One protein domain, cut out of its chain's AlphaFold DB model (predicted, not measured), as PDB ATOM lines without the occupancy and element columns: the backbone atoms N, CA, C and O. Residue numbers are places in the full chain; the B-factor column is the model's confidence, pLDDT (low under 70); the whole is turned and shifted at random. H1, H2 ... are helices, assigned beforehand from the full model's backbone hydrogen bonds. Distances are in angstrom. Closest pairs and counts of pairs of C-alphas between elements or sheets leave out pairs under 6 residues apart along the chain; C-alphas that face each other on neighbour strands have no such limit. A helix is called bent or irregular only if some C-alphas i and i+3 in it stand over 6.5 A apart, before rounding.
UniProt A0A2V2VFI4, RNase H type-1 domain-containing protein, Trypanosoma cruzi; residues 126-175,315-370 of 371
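What this domain is: This is residues 126 to 175 and 315 to 370 of the 371 residues of the protein "RNase H type-1 domain-containing protein" of Trypanosoma cruzi (UniProt A0A2V2VFI4). Short helices gather about H7, which lies near the middle, with few contacts between them: H3, H4, H5 and H6 follow one another round H7 in tight turns, and H1 stands close to H7 on another side. H2 lies off at one end of the longest axis, apart from each of the other helices, and the opening stretch of residues 126 to 142 runs along the outside with no named element. The printed part has 106 residues with seven named helices, H1 to H7 in chain order, and no named strand; its class is all helix. It is compact, with a radius of gyration of the C-alphas of 13.9 A, and rounded, with spans of 39 by 28 by 26 A.

How they stand to each other: H7, residues 354 to 364, touches H4, residues 325 to 333, at a steep tilt of 48 degrees, opposite ways; their closest C-alphas, those of Thr 327 and Ile 363, are 6.9 A apart. H3, residues 317 to 323, and H7 are near each other. H3 and H4 only just touch, with 3 pairs of C-alphas within 8 A, and only at the corner by their link; the closest are Leu 320 and Thr 327, 6.3 A, and the helices are about perpendicular at 88 degrees. H5, residues 336 to 341, is close to H4 but not clearly touching, with the C-alphas of Arg 331 and Glu 337 closest at 5.7 A. H6, residues 347 to 350, is close to H7 but not clearly touching, with the C-alphas of Leu 350 and Leu 356 closest at 6.0 A. H1, residues 143 to 153, is close to H7 but not clearly touching; the closest C-alphas are those of Glu 145 and Arg 354, 7.8 A. H2, residues 162 to 168, is apart from H7. Each O i to N i+4 pair is within hydrogen-bond range in H1, H2, H3, H5 and H7, against 3 of 5 in H4; H6 is too short for such a pair.

Where its parts are: H7 is 15.3 A from first to last C-alpha, and H1 is 15.6 A. H1 begins at C-alpha 143, (114.480, 170.306, 146.683), and H7 ends at C-alpha 364, (116.769, 165.041, 126.101). H4, 13.8 A long, is irregular: C-alphas 326 and 329 are 7.3 A apart.

The domain as a whole: The C-alphas farthest apart, those of Asp 169 and Leu 342, are 40.5 A apart. Residues 176 to 314 are not printed, and C-alphas 175 and 315 are 6.9 A apart across the cut. Of the links that are printed whole, none is long. The mean pLDDT of the printed part is 76.0; residues 154 to 172 and 365 to 370 are under 70.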
ATOM      1  N   ARG A 126     113.092 147.183 147.191       83.75
ATOM      2  CA  ARG A 126     113.786 148.214 147.969       83.75
ATOM      3  C   ARG A 126     112.881 149.431 148.198       83.75
ATOM      4  O   ARG A 126     112.206 149.898 147.263       83.75
ATOM      5  N   PRO A 127     112.841 149.970 149.431       78.56
ATOM      6  CA  PRO A 127     112.172 151.234 149.685       78.56
ATOM      7  C   PRO A 127     112.886 152.356 148.931       78.56
ATOM      8  O   PRO A 127     114.060 152.259 148.566       78.56
ATOM      9  N   SER A 128     112.145 153.421 148.653       76.25
ATOM     10  CA  SER A 128     112.758 154.635 148.134       76.25
ATOM     11  C   SER A 128     113.509 155.313 149.270       76.25
ATOM     12  O   SER A 128     112.934 155.537 150.329       76.25
ATOM     13  N   ASP A 129     114.777 155.639 149.048       80.75
ATOM     14  CA  ASP A 129     115.508 156.500 149.968       80.75
ATOM     15  C   ASP A 129     114.944 157.937 149.950       80.75
ATOM     16  O   ASP A 129     114.753 158.555 148.893       80.75
ATOM     17  N   LEU A 130     114.637 158.417 151.154       78.12
ATOM     18  CA  LEU A 130     114.088 159.738 151.456       78.12
ATOM     19  C   LEU A 130     115.083 160.588 152.261       78.12
ATOM     20  O   LEU A 130     114.714 161.664 152.723       78.12
ATOM     21  N   SER A 131     116.329 160.123 152.430       83.38
ATOM     22  CA  SER A 131     117.377 160.824 153.185       83.38
ATOM     23  C   SER A 131     117.687 162.220 152.640       83.38
ATOM     24  O   SER A 131     118.205 163.069 153.363       83.38
ATOM     25  N   GLY A 132     117.382 162.454 151.363       84.00
ATOM     26  CA  GLY A 132     117.701 163.700 150.685       84.00
ATOM     27  C   GLY A 132     119.149 163.780 150.204       84.00
ATOM     28  O   GLY A 132     119.580 164.856 149.801       84.00
ATOM     29  N   LYS A 133     119.906 162.679 150.263       90.06
ATOM     30  CA  LYS A 133     121.309 162.624 149.844       90.06
ATOM     31  C   LYS A 133     121.475 161.860 148.539       90.06
ATOM     32  O   LYS A 133     120.732 160.923 148.249       90.06
ATOM     33  N   ASP A 134     122.473 162.262 147.766       88.94
ATOM     34  CA  ASP A 134     122.955 161.522 146.613       88.94
ATOM     35  C   ASP A 134     123.605 160.222 147.097       88.94
ATOM     36  O   ASP A 134     124.545 160.247 147.889       88.94
ATOM     37  N   LEU A 135     123.119 159.064 146.653       88.50
ATOM     38  CA  LEU A 135     123.642 157.784 147.150       88.50
ATOM     39  C   LEU A 135     124.996 157.374 146.555       88.50
ATOM     40  O   LEU A 135     125.575 156.383 147.007       88.50
ATOM     41  N   ILE A 136     125.494 158.105 145.556       89.25
ATOM     42  CA  ILE A 136     126.820 157.922 144.962       89.25
ATOM     43  C   ILE A 136     127.804 158.921 145.577       89.25
ATOM     44  O   ILE A 136     128.860 158.507 146.043       89.25
ATOM     45  N   THR A 137     127.468 160.215 145.614       87.94
ATOM     46  CA  THR A 137     128.387 161.261 146.108       87.94
ATOM     47  C   THR A 137     128.226 161.582 147.596       87.94
ATOM     48  O   THR A 137     129.087 162.244 148.164       87.94
ATOM     49  N   GLN A 138     127.154 161.112 148.243       89.31
ATOM     50  CA  GLN A 138     126.767 161.427 149.632       89.31
ATOM     51  C   GLN A 138     126.443 162.908 149.897       89.31
ATOM     52  O   GLN A 138     126.183 163.297 151.039       89.31
ATOM     53  N   GLU A 139     126.397 163.731 148.850       91.62
ATOM     54  CA  GLU A 139     126.054 165.148 148.938       91.62
ATOM     55  C   GLU A 139     124.548 165.363 149.105       91.62
ATOM     56  O   GLU A 139     123.726 164.547 148.695       91.62
ATOM     57  N   VAL A 140     124.160 166.492 149.694       90.88
ATOM     58  CA  VAL A 140     122.744 166.844 149.848       90.88
ATOM     59  C   VAL A 140     122.164 167.269 148.500       90.88
ATOM     60  O   VAL A 140     122.723 168.125 147.814       90.88
ATOM     61  N   LEU A 141     121.014 166.696 148.149       87.38
ATOM     62  CA  LEU A 141     120.247 167.056 146.961       87.38
ATOM     63  C   LEU A 141     119.341 168.258 147.247       87.38
ATOM     64  O   LEU A 141     118.692 168.357 148.292       87.38
ATOM     65  N   HIS A 142     119.239 169.163 146.282       88.25
ATOM     66  CA  HIS A 142     118.309 170.279 146.331       88.25
ATOM     67  C   HIS A 142     116.857 169.799 146.225       88.25
ATOM     68  O   HIS A 142     116.539 168.756 145.653       88.25
ATOM     69  N   ARG A 143     115.920 170.617 146.721       84.62
ATOM     70  CA  ARG A 143     114.480 170.306 146.683       84.62
ATOM     71  C   ARG A 143     113.982 169.974 145.273       84.62
ATOM     72  O   ARG A 143     113.153 169.083 145.114       84.62
ATOM     73  N   GLN A 144     114.473 170.691 144.266       82.00
ATOM     74  CA  GLN A 144     114.108 170.458 142.871       82.00
ATOM     75  C   GLN A 144     114.602 169.091 142.381       82.00
ATOM     76  O   GLN A 144     113.822 168.333 141.808       82.00
ATOM     77  N   GLU A 145     115.847 168.730 142.699       83.31
ATOM     78  CA  GLU A 145     116.434 167.424 142.389       83.31
ATOM     79  C   GLU A 145     115.600 166.289 143.005       83.31
ATOM     80  O   GLU A 145     115.173 165.365 142.314       83.31
ATOM     81  N   LEU A 146     115.242 166.402 144.286       82.56
ATOM     82  CA  LEU A 146     114.415 165.397 144.961       82.56
ATOM     83  C   LEU A 146     113.055 165.191 144.286       82.56
ATOM     84  O   LEU A 146     112.603 164.053 144.126       82.56
ATOM     85  N   VAL A 147     112.417 166.278 143.845       80.88
ATOM     86  CA  VAL A 147     111.146 166.213 143.112       80.88
ATOM     87  C   VAL A 147     111.331 165.527 141.760       80.88
ATOM     88  O   VAL A 147     110.518 164.672 141.409       80.88
ATOM     89  N   HIS A 148     112.387 165.854 141.012       76.62
ATOM     90  CA  HIS A 148     112.659 165.226 139.719       76.62
ATOM     91  C   HIS A 148     112.982 163.731 139.847       76.62
ATOM     92  O   HIS A 148     112.479 162.946 139.044       76.62
ATOM     93  N   LEU A 149     113.722 163.302 140.876       79.12
ATOM     94  CA  LEU A 149     113.974 161.875 141.119       79.12
ATOM     95  C   LEU A 149     112.698 161.127 141.497       79.12
ATOM     96  O   LEU A 149     112.436 160.052 140.961       79.12
ATOM     97  N   ALA A 150     111.880 161.690 142.393       77.44
ATOM     98  CA  ALA A 150     110.602 161.086 142.765       77.44
ATOM     99  C   ALA A 150     109.701 160.893 141.533       77.44
ATOM    100  O   ALA A 150     109.150 159.816 141.319       77.44
ATOM    101  N   ARG A 151     109.640 161.913 140.675       74.62
ATOM    102  CA  ARG A 151     108.945 161.905 139.385       74.62
ATOM    103  C   ARG A 151     109.475 160.842 138.421       74.62
ATOM    104  O   ARG A 151     108.698 160.038 137.907       74.62
ATOM    105  N   ALA A 152     110.791 160.781 138.219       73.19
ATOM    106  CA  ALA A 152     111.429 159.791 137.350       73.19
ATOM    107  C   ALA A 152     111.156 158.348 137.817       73.19
ATOM    108  O   ALA A 152     110.841 157.488 136.996       73.19
ATOM    109  N   ARG A 153     111.179 158.094 139.134       72.12
ATOM    110  CA  ARG A 153     110.867 156.777 139.733       72.12
ATOM    111  C   ARG A 153     109.420 156.337 139.523       72.12
ATOM    112  O   ARG A 153     109.147 155.140 139.532       72.12
ATOM    113  N   CYS A 154     108.500 157.282 139.359       68.38
ATOM    114  CA  CYS A 154     107.089 157.008 139.089       68.38
ATOM    115  C   CYS A 154     106.763 156.958 137.585       68.38
ATOM    116  O   CYS A 154     105.608 156.741 137.224       68.38
ATOM    117  N   GLY A 155     107.750 157.153 136.699       62.47
ATOM    118  CA  GLY A 155     107.511 157.273 135.255       62.47
ATOM    119  C   GLY A 155     106.784 158.569 134.865       62.47
ATOM    120  O   GLY A 155     106.176 158.654 133.798       62.47
ATOM    121  N   GLU A 156     106.829 159.582 135.732       58.97
ATOM    122  CA  GLU A 156     106.160 160.874 135.579       58.97
ATOM    123  C   GLU A 156     107.192 162.007 135.513       58.97
ATOM    124  O   GLU A 156     107.272 162.834 136.411       58.97
ATOM    125  N   SER A 157     108.004 162.071 134.457       57.81
ATOM    126  CA  SER A 157     108.877 163.232 134.207       57.81
ATOM    127  C   SER A 157     108.318 164.091 133.077       57.81
ATOM    128  O   SER A 157     107.664 163.574 132.186       57.81
ATOM    129  N   GLU A 158     108.597 165.391 133.048       53.97
ATOM    130  CA  GLU A 158     108.273 166.228 131.879       53.97
ATOM    131  C   GLU A 158     108.996 165.732 130.610       53.97
ATOM    132  O   GLU A 158     108.477 165.892 129.508       53.97
ATOM    133  N   LEU A 159     110.132 165.043 130.781       53.94
ATOM    134  CA  LEU A 159     110.969 164.498 129.705       53.94
ATOM    135  C   LEU A 159     110.600 163.054 129.298       53.94
ATOM    136  O   LEU A 159     110.771 162.676 128.139       53.94
ATOM    137  N   LEU A 160     110.064 162.260 130.237       60.00
ATOM    138  CA  LEU A 160     109.719 160.832 130.058       60.00
ATOM    139  C   LEU A 160     108.197 160.570 129.999       60.00
ATOM    140  O   LEU A 160     107.750 159.440 129.825       60.00
ATOM    141  N   GLY A 161     107.382 161.586 130.285       55.78
ATOM    142  CA  GLY A 161     106.143 161.384 131.033       55.78
ATOM    143  C   GLY A 161     104.931 160.942 130.244       55.78
ATOM    144  O   GLY A 161     104.629 161.445 129.167       55.78
ATOM    145  N   ARG A 162     104.100 160.140 130.919       51.53
ATOM    146  CA  ARG A 162     102.692 159.902 130.560       51.53
ATOM    147  C   ARG A 162     101.932 161.185 130.221       51.53
ATOM    148  O   ARG A 162     101.083 161.145 129.344       51.53
ATOM    149  N   LEU A 163     102.227 162.310 130.883       50.56
ATOM    150  CA  LEU A 163     101.620 163.609 130.569       50.56
ATOM    151  C   LEU A 163     102.060 164.136 129.197       50.56
ATOM    152  O   LEU A 163     101.221 164.633 128.458       50.56
ATOM    153  N   TYR A 164     103.342 164.011 128.844       56.94
ATOM    154  CA  TYR A 164     103.837 164.368 127.513       56.94
ATOM    155  C   TYR A 164     103.087 163.568 126.439       56.94
ATOM    156  O   TYR A 164     102.514 164.160 125.527       56.94
ATOM    157  N   TRP A 165     102.986 162.245 126.617       59.25
ATOM    158  CA  TRP A 165     102.251 161.354 125.710       59.25
ATOM    159  C   TRP A 165     100.747 161.664 125.665       59.25
ATOM    160  O   TRP A 165     100.168 161.750 124.585       59.25
ATOM    161  N   ALA A 166     100.126 161.919 126.822       55.16
ATOM    162  CA  ALA A 166      98.708 162.261 126.934       55.16
ATOM    163  C   ALA A 166      98.354 163.634 126.336       55.16
ATOM    164  O   ALA A 166      97.198 163.869 126.001       55.16
ATOM    165  N   VAL A 167      99.321 164.553 126.235       50.88
ATOM    166  CA  VAL A 167      99.119 165.906 125.692       50.88
ATOM    167  C   VAL A 167      99.491 165.994 124.210       50.88
ATOM    168  O   VAL A 167      98.958 166.852 123.509       50.88
ATOM    169  N   ARG A 168     100.402 165.144 123.720       50.66
ATOM    170  CA  ARG A 168     100.943 165.230 122.353       50.66
ATOM    171  C   ARG A 168     100.437 164.161 121.378       50.66
ATOM    172  O   ARG A 168     100.971 164.098 120.278       50.66
ATOM    173  N   ASP A 169      99.424 163.366 121.730       53.34
ATOM    174  CA  ASP A 169      98.880 162.291 120.874       53.34
ATOM    175  C   ASP A 169      99.984 161.361 120.313       53.34
ATOM    176  O   ASP A 169      99.973 160.991 119.142       53.34
ATOM    177  N   CYS A 170     100.979 161.007 121.131       56.66
ATOM    178  CA  CYS A 170     102.111 160.180 120.701       56.66
ATOM    179  C   CYS A 170     102.086 158.800 121.399       56.66
ATOM    180  O   CYS A 170     101.651 158.694 122.549       56.66
ATOM    181  N   THR A 171     102.539 157.737 120.717       62.34
ATOM    182  CA  THR A 171     102.624 156.382 121.300       62.34
ATOM    183  C   THR A 171     103.707 156.335 122.377       62.34
ATOM    184  O   THR A 171     104.730 156.992 122.251       62.34
ATOM    185  N   SER A 172     103.543 155.517 123.419       65.25
ATOM    186  CA  SER A 172     104.568 155.340 124.466       65.25
ATOM    187  C   SER A 172     105.787 154.521 124.006       65.25
ATOM    188  O   SER A 172     106.501 153.956 124.838       65.25
ATOM    189  N   GLN A 173     105.984 154.383 122.695       74.00
ATOM    190  CA  GLN A 173     107.107 153.669 122.101       74.00
ATOM    191  C   GLN A 173     108.374 154.511 122.223       74.00
ATOM    192  O   GLN A 173     108.339 155.735 122.148       74.00
ATOM    193  N   CYS A 174     109.503 153.839 122.407       78.00
ATOM    194  CA  CYS A 174     110.801 154.468 122.556       78.00
ATOM    195  C   CYS A 174     111.153 155.285 121.315       78.00
ATOM    196  O   CYS A 174     111.345 154.729 120.230       78.00
ATOM    197  N   ARG A 175     111.314 156.601 121.499       76.31
ATOM    198  CA  ARG A 175     111.671 157.520 120.415       76.31
ATOM    199  C   ARG A 175     112.991 157.193 119.732       76.31
ATOM    200  O   ARG A 175     113.156 157.591 118.598       76.31
ATOM    201  N   GLU A 315     109.207 153.641 125.989       74.62
ATOM    202  CA  GLU A 315     110.119 154.660 126.514       74.62
ATOM    203  C   GLU A 315     110.080 154.739 128.049       74.62
ATOM    204  O   GLU A 315     109.640 155.716 128.652       74.62
ATOM    205  N   THR A 316     110.515 153.669 128.707       73.88
ATOM    206  CA  THR A 316     110.655 153.625 130.163       73.88
ATOM    207  C   THR A 316     112.079 153.974 130.569       73.88
ATOM    208  O   THR A 316     113.028 153.735 129.822       73.88
ATOM    209  N   LEU A 317     112.267 154.485 131.788       77.69
ATOM    210  CA  LEU A 317     113.614 154.757 132.288       77.69
ATOM    211  C   LEU A 317     114.456 153.464 132.381       77.69
ATOM    212  O   LEU A 317     115.659 153.526 132.202       77.69
ATOM    213  N   HIS A 318     113.844 152.290 132.573       78.25
ATOM    214  CA  HIS A 318     114.538 150.995 132.534       78.25
ATOM    215  C   HIS A 318     115.080 150.737 131.132       78.25
ATOM    216  O   HIS A 318     116.276 150.521 130.961       78.25
ATOM    217  N   HIS A 319     114.208 150.860 130.129       80.00
ATOM    218  CA  HIS A 319     114.592 150.714 128.736       80.00
ATOM    219  C   HIS A 319     115.709 151.701 128.359       80.00
ATOM    220  O   HIS A 319     116.746 151.284 127.861       80.00
ATOM    221  N   LEU A 320     115.573 152.993 128.677       82.25
ATOM    222  CA  LEU A 320     116.596 154.004 128.373       82.25
ATOM    223  C   LEU A 320     117.921 153.782 129.114       82.25
ATOM    224  O   LEU A 320     118.981 154.076 128.560       82.25
ATOM    225  N   LEU A 321     117.878 153.282 130.352       80.12
ATOM    226  CA  LEU A 321     119.072 153.028 131.159       80.12
ATOM    227  C   LEU A 321     119.814 151.759 130.751       80.12
ATOM    228  O   LEU A 321     121.031 151.707 130.923       80.12
ATOM    229  N   LEU A 322     119.107 150.733 130.276       77.94
ATOM    230  CA  LEU A 322     119.662 149.382 130.176       77.94
ATOM    231  C   LEU A 322     119.626 148.824 128.755       77.94
ATOM    232  O   LEU A 322     120.634 148.298 128.288       77.94
ATOM    233  N   GLU A 323     118.517 148.990 128.048       83.06
ATOM    234  CA  GLU A 323     118.235 148.245 126.818       83.06
ATOM    235  C   GLU A 323     118.379 149.089 125.553       83.06
ATOM    236  O   GLU A 323     118.698 148.560 124.493       83.06
ATOM    237  N   CYS A 324     118.125 150.394 125.643       85.62
ATOM    238  CA  CYS A 324     118.019 151.265 124.488       85.62
ATOM    239  C   CYS A 324     119.387 151.411 123.797       85.62
ATOM    240  O   CYS A 324     120.321 151.967 124.391       85.62
ATOM    241  N   PRO A 325     119.525 150.975 122.531       82.25
ATOM    242  CA  PRO A 325     120.776 151.139 121.794       82.25
ATOM    243  C   PRO A 325     121.099 152.616 121.540       82.25
ATOM    244  O   PRO A 325     122.257 153.018 121.589       82.25
ATOM    245  N   GLY A 326     120.070 153.449 121.340       80.00
ATOM    246  CA  GLY A 326     120.235 154.880 121.071       80.00
ATOM    247  C   GLY A 326     120.812 155.684 122.240       80.00
ATOM    248  O   GLY A 326     121.368 156.754 122.018       80.00
ATOM    249  N   THR A 327     120.749 155.170 123.473       84.50
ATOM    250  CA  THR A 327     121.352 155.824 124.646       84.50
ATOM    251  C   THR A 327     122.736 155.272 124.988       84.50
ATOM    252  O   THR A 327     123.392 155.799 125.887       84.50
ATOM    253  N   LEU A 328     123.209 154.226 124.294       84.50
ATOM    254  CA  LEU A 328     124.454 153.522 124.621       84.50
ATOM    255  C   LEU A 328     125.665 154.464 124.633       84.50
ATOM    256  O   LEU A 328     126.389 154.518 125.624       84.50
ATOM    257  N   ALA A 329     125.827 155.279 123.588       82.88
ATOM    258  CA  ALA A 329     126.940 156.224 123.484       82.88
ATOM    259  C   ALA A 329     126.951 157.251 124.632       82.88
ATOM    260  O   ALA A 329     128.007 157.611 125.150       82.88
ATOM    261  N   VAL A 330     125.779 157.717 125.076       84.50
ATOM    262  CA  VAL A 330     125.672 158.640 126.218       84.50
ATOM    263  C   VAL A 330     126.031 157.926 127.525       84.50
ATOM    264  O   VAL A 330     126.797 158.460 128.324       84.50
ATOM    265  N   ARG A 331     125.534 156.698 127.730       87.56
ATOM    266  CA  ARG A 331     125.837 155.888 128.923       87.56
ATOM    267  C   ARG A 331     127.332 155.591 129.057       87.56
ATOM    268  O   ARG A 331     127.847 155.633 130.172       87.56
ATOM    269  N   GLN A 332     128.012 155.335 127.941       85.62
ATOM    270  CA  GLN A 332     129.459 155.114 127.899       85.62
ATOM    271  C   GLN A 332     130.242 156.395 128.186       85.62
ATOM    272  O   GLN A 332     131.124 156.378 129.041       85.62
ATOM    273  N   ARG A 333     129.871 157.525 127.562       85.75
ATOM    274  CA  ARG A 333     130.501 158.835 127.826       85.75
ATOM    275  C   ARG A 333     130.411 159.252 129.294       85.75
ATOM    276  O   ARG A 333     131.370 159.787 129.834       85.75
ATOM    277  N   LEU A 334     129.278 158.987 129.944       85.75
ATOM    278  CA  LEU A 334     129.076 159.287 131.366       85.75
ATOM    279  C   LEU A 334     129.662 158.224 132.311       85.75
ATOM    280  O   LEU A 334     129.497 158.333 133.526       85.75
ATOM    281  N   GLY A 335     130.297 157.176 131.777       86.31
ATOM    282  CA  GLY A 335     130.861 156.074 132.557       86.31
ATOM    283  C   GLY A 335     129.827 155.226 133.304       86.31
ATOM    284  O   GLY A 335     130.209 154.378 134.097       86.31
ATOM    285  N   ILE A 336     128.524 155.414 133.066       87.44
ATOM    286  CA  ILE A 336     127.454 154.726 133.806       87.44
ATOM    287  C   ILE A 336     127.478 153.225 133.523       87.44
ATOM    288  O   ILE A 336     127.336 152.425 134.442       87.44
ATOM    289  N   GLU A 337     127.647 152.841 132.257       84.50
ATOM    290  CA  GLU A 337     127.670 151.428 131.874       84.50
ATOM    291  C   GLU A 337     128.865 150.703 132.505       84.50
ATOM    292  O   GLU A 337     128.706 149.640 133.100       84.50
ATOM    293  N   GLU A 338     130.041 151.325 132.443       86.62
ATOM    294  CA  GLU A 338     131.266 150.776 133.018       86.62
ATOM    295  C   GLU A 338     131.208 150.736 134.549       86.62
ATOM    296  O   GLU A 338     131.523 149.716 135.152       86.62
ATOM    297  N   ASP A 339     130.719 151.796 135.195       88.81
ATOM    298  CA  ASP A 339     130.563 151.839 136.649       88.81
ATOM    299  C   ASP A 339     129.594 150.758 137.164       88.81
ATOM    300  O   ASP A 339     129.829 150.185 138.230       88.81
ATOM    301  N   LEU A 340     128.530 150.455 136.406       85.75
ATOM    302  CA  LEU A 340     127.599 149.369 136.719       85.75
ATOM    303  C   LEU A 340     128.240 147.988 136.515       85.75
ATOM    304  O   LEU A 340     128.046 147.115 137.361       85.75
ATOM    305  N   ARG A 341     129.012 147.779 135.437       86.31
ATOM    306  CA  ARG A 341     129.734 146.512 135.194       86.31
ATOM    307  C   ARG A 341     130.808 146.247 136.245       86.31
ATOM    308  O   ARG A 341     130.934 145.124 136.717       86.31
ATOM    309  N   LEU A 342     131.544 147.287 136.631       89.56
ATOM    310  CA  LEU A 342     132.580 147.235 137.664       89.56
ATOM    311  C   LEU A 342     132.002 147.220 139.088       89.56
ATOM    312  O   LEU A 342     132.760 147.143 140.053       89.56
ATOM    313  N   GLY A 343     130.679 147.327 139.244       86.44
ATOM    314  CA  GLY A 343     130.013 147.289 140.544       86.44
ATOM    315  C   GLY A 343     130.328 148.480 141.454       86.44
ATOM    316  O   GLY A 343     130.138 148.373 142.664       86.44
ATOM    317  N   LYS A 344     130.785 149.620 140.909       88.25
ATOM    318  CA  LYS A 344     131.103 150.819 141.710       88.25
ATOM    319  C   LYS A 344     129.881 151.354 142.452       88.25
ATOM    320  O   LYS A 344     129.996 151.882 143.553       88.25
ATOM    321  N   PHE A 345     128.710 151.227 141.839       87.19
ATOM    322  CA  PHE A 345     127.423 151.462 142.475       87.19
ATOM    323  C   PHE A 345     126.358 150.570 141.840       87.19
ATOM    324  O   PHE A 345     126.479 150.112 140.707       87.19
ATOM    325  N   SER A 346     125.282 150.335 142.580       86.06
ATOM    326  CA  SER A 346     124.115 149.602 142.092       86.06
ATOM    327  C   SER A 346     123.184 150.489 141.263       86.06
ATOM    328  O   SER A 346     123.101 151.701 141.466       86.06
ATOM    329  N   GLN A 347     122.385 149.873 140.391       82.44
ATOM    330  CA  GLN A 347     121.341 150.566 139.622       82.44
ATOM    331  C   GLN A 347     120.381 151.357 140.522       82.44
ATOM    332  O   GLN A 347     119.952 152.455 140.177       82.44
ATOM    333  N   TRP A 348     120.095 150.835 141.717       84.25
ATOM    334  CA  TRP A 348     119.280 151.524 142.713       84.25
ATOM    335  C   TRP A 348     119.915 152.846 143.175       84.25
ATOM    336  O   TRP A 348     119.209 153.843 143.290       84.25
ATOM    337  N   GLN A 349     121.236 152.896 143.373       86.88
ATOM    338  CA  GLN A 349     121.932 154.132 143.761       86.88
ATOM    339  C   GLN A 349     121.918 155.176 142.640       86.88
ATOM    340  O   GLN A 349     121.758 156.360 142.922       86.88
ATOM    341  N   LEU A 350     121.995 154.750 141.373       86.62
ATOM    342  CA  LEU A 350     121.900 155.658 140.224       86.62
ATOM    343  C   LEU A 350     120.574 156.433 140.214       86.62
ATOM    344  O   LEU A 350     120.557 157.628 139.935       86.62
ATOM    345  N   LEU A 351     119.466 155.795 140.603       81.56
ATOM    346  CA  LEU A 351     118.135 156.426 140.695       81.56
ATOM    347  C   LEU A 351     118.003 157.449 141.820       81.56
ATOM    348  O   LEU A 351     116.965 158.103 141.966       81.56
ATOM    349  N   HIS A 352     119.021 157.533 142.660       83.38
ATOM    350  CA  HIS A 352     119.140 158.464 143.762       83.38
ATOM    351  C   HIS A 352     120.333 159.401 143.579       83.38
ATOM    352  O   HIS A 352     120.716 160.063 144.534       83.38
ATOM    353  N   SER A 353     120.906 159.468 142.376       87.81
ATOM    354  CA  SER A 353     122.092 160.270 142.110       87.81
ATOM    355  C   SER A 353     121.873 161.306 141.018       87.81
ATOM    356  O   SER A 353     121.117 161.090 140.068       87.81
ATOM    357  N   ARG A 354     122.617 162.410 141.111       86.56
ATOM    358  CA  ARG A 354     122.725 163.438 140.078       86.56
ATOM    359  C   ARG A 354     123.202 162.899 138.738       86.56
ATOM    360  O   ARG A 354     122.818 163.445 137.708       86.56
ATOM    361  N   LYS A 355     123.943 161.784 138.728       87.00
ATOM    362  CA  LYS A 355     124.322 161.085 137.488       87.00
ATOM    363  C   LYS A 355     123.112 160.735 136.617       87.00
ATOM    364  O   LYS A 355     123.222 160.761 135.393       87.00
ATOM    365  N   LEU A 356     121.954 160.445 137.221       85.19
ATOM    366  CA  LEU A 356     120.722 160.236 136.464       85.19
ATOM    367  C   LEU A 356     120.260 161.521 135.764       85.19
ATOM    368  O   LEU A 356     119.818 161.440 134.624       85.19
ATOM    369  N   PHE A 357     120.368 162.693 136.398       80.50
ATOM    370  CA  PHE A 357     120.023 163.956 135.735       80.50
ATOM    371  C   PHE A 357     120.948 164.236 134.573       80.50
ATOM    372  O   PHE A 357     120.449 164.466 133.485       80.50
ATOM    373  N   SER A 358     122.265 164.111 134.766       83.12
ATOM    374  CA  SER A 358     123.224 164.302 133.678       83.12
ATOM    375  C   SER A 358     122.881 163.409 132.488       83.12
ATOM    376  O   SER A 358     122.855 163.871 131.353       83.12
ATOM    377  N   LEU A 359     122.526 162.144 132.736       84.56
ATOM    378  CA  LEU A 359     122.065 161.251 131.679       84.56
ATOM    379  C   LEU A 359     120.792 161.765 130.993       84.56
ATOM    380  O   LEU A 359     120.750 161.813 129.768       84.56
ATOM    381  N   LEU A 360     119.757 162.123 131.754       80.12
ATOM    382  CA  LEU A 360     118.494 162.604 131.191       80.12
ATOM    383  C   LEU A 360     118.681 163.920 130.419       80.12
ATOM    384  O   LEU A 360     118.143 164.052 129.325       80.12
ATOM    385  N   ASP A 361     119.486 164.845 130.926       78.06
ATOM    386  CA  ASP A 361     119.814 166.108 130.264       78.06
ATOM    387  C   ASP A 361     120.592 165.859 128.968       78.06
ATOM    388  O   ASP A 361     120.276 166.440 127.932       78.06
ATOM    389  N   HIS A 362     121.549 164.929 128.952       77.62
ATOM    390  CA  HIS A 362     122.243 164.577 127.713       77.62
ATOM    391  C   HIS A 362     121.329 163.890 126.692       77.62
ATOM    392  O   HIS A 362     121.437 164.156 125.496       77.62
ATOM    393  N   ILE A 363     120.424 163.022 127.150       77.62
ATOM    394  CA  ILE A 363     119.477 162.313 126.282       77.62
ATOM    395  C   ILE A 363     118.434 163.276 125.695       77.62
ATOM    396  O   ILE A 363     118.065 163.126 124.533       77.62
ATOM    397  N   PHE A 364     117.941 164.243 126.476       73.12
ATOM    398  CA  PHE A 364     116.769 165.041 126.101       73.12
ATOM    399  C   PHE A 364     117.040 166.519 125.812       73.12
ATOM    400  O   PHE A 364     116.228 167.125 125.123       73.12
ATOM    401  N   TRP A 365     118.132 167.094 126.318       61.44
ATOM    402  CA  TRP A 365     118.422 168.532 126.237       61.44
ATOM    403  C   TRP A 365     119.678 168.846 125.413       61.44
ATOM    404  O   TRP A 365     119.672 169.755 124.600       61.44
ATOM    405  N   HIS A 366     120.745 168.041 125.477       50.06
ATOM    406  CA  HIS A 366     121.866 168.170 124.515       50.06
ATOM    407  C   HIS A 366     121.570 167.578 123.127       50.06
ATOM    408  O   HIS A 366     122.452 167.503 122.276       50.06
ATOM    409  N   SER A 367     120.306 167.230 122.880       40.22
ATOM    410  CA  SER A 367     119.742 167.014 121.547       40.22
ATOM    411  C   SER A 367     119.068 168.288 121.002       40.22
ATOM    412  O   SER A 367     118.144 168.187 120.199       40.22
ATOM    413  N   ASP A 368     119.505 169.483 121.422       33.28
ATOM    414  CA  ASP A 368     119.039 170.799 120.939       33.28
ATOM    415  C   ASP A 368     119.533 171.122 119.507       33.28
ATOM    416  O   ASP A 368     120.027 172.201 119.195       33.28
ATOM    417  N   GLY A 369     119.352 170.157 118.606       30.55
ATOM    418  CA  GLY A 369     119.182 170.368 117.171       30.55
ATOM    419  C   GLY A 369     117.745 170.057 116.730       30.55
ATOM    420  O   GLY A 369     117.529 169.664 115.590       30.55
ATOM    421  N   ILE A 370     116.765 170.136 117.640       34.59
ATOM    422  CA  ILE A 370     115.372 169.750 117.376       34.59
ATOM    423  C   ILE A 370     114.413 170.871 117.816       34.59
ATOM    424  O   ILE A 370     113.830 170.819 118.900       34.59
TER     425      ILE A 370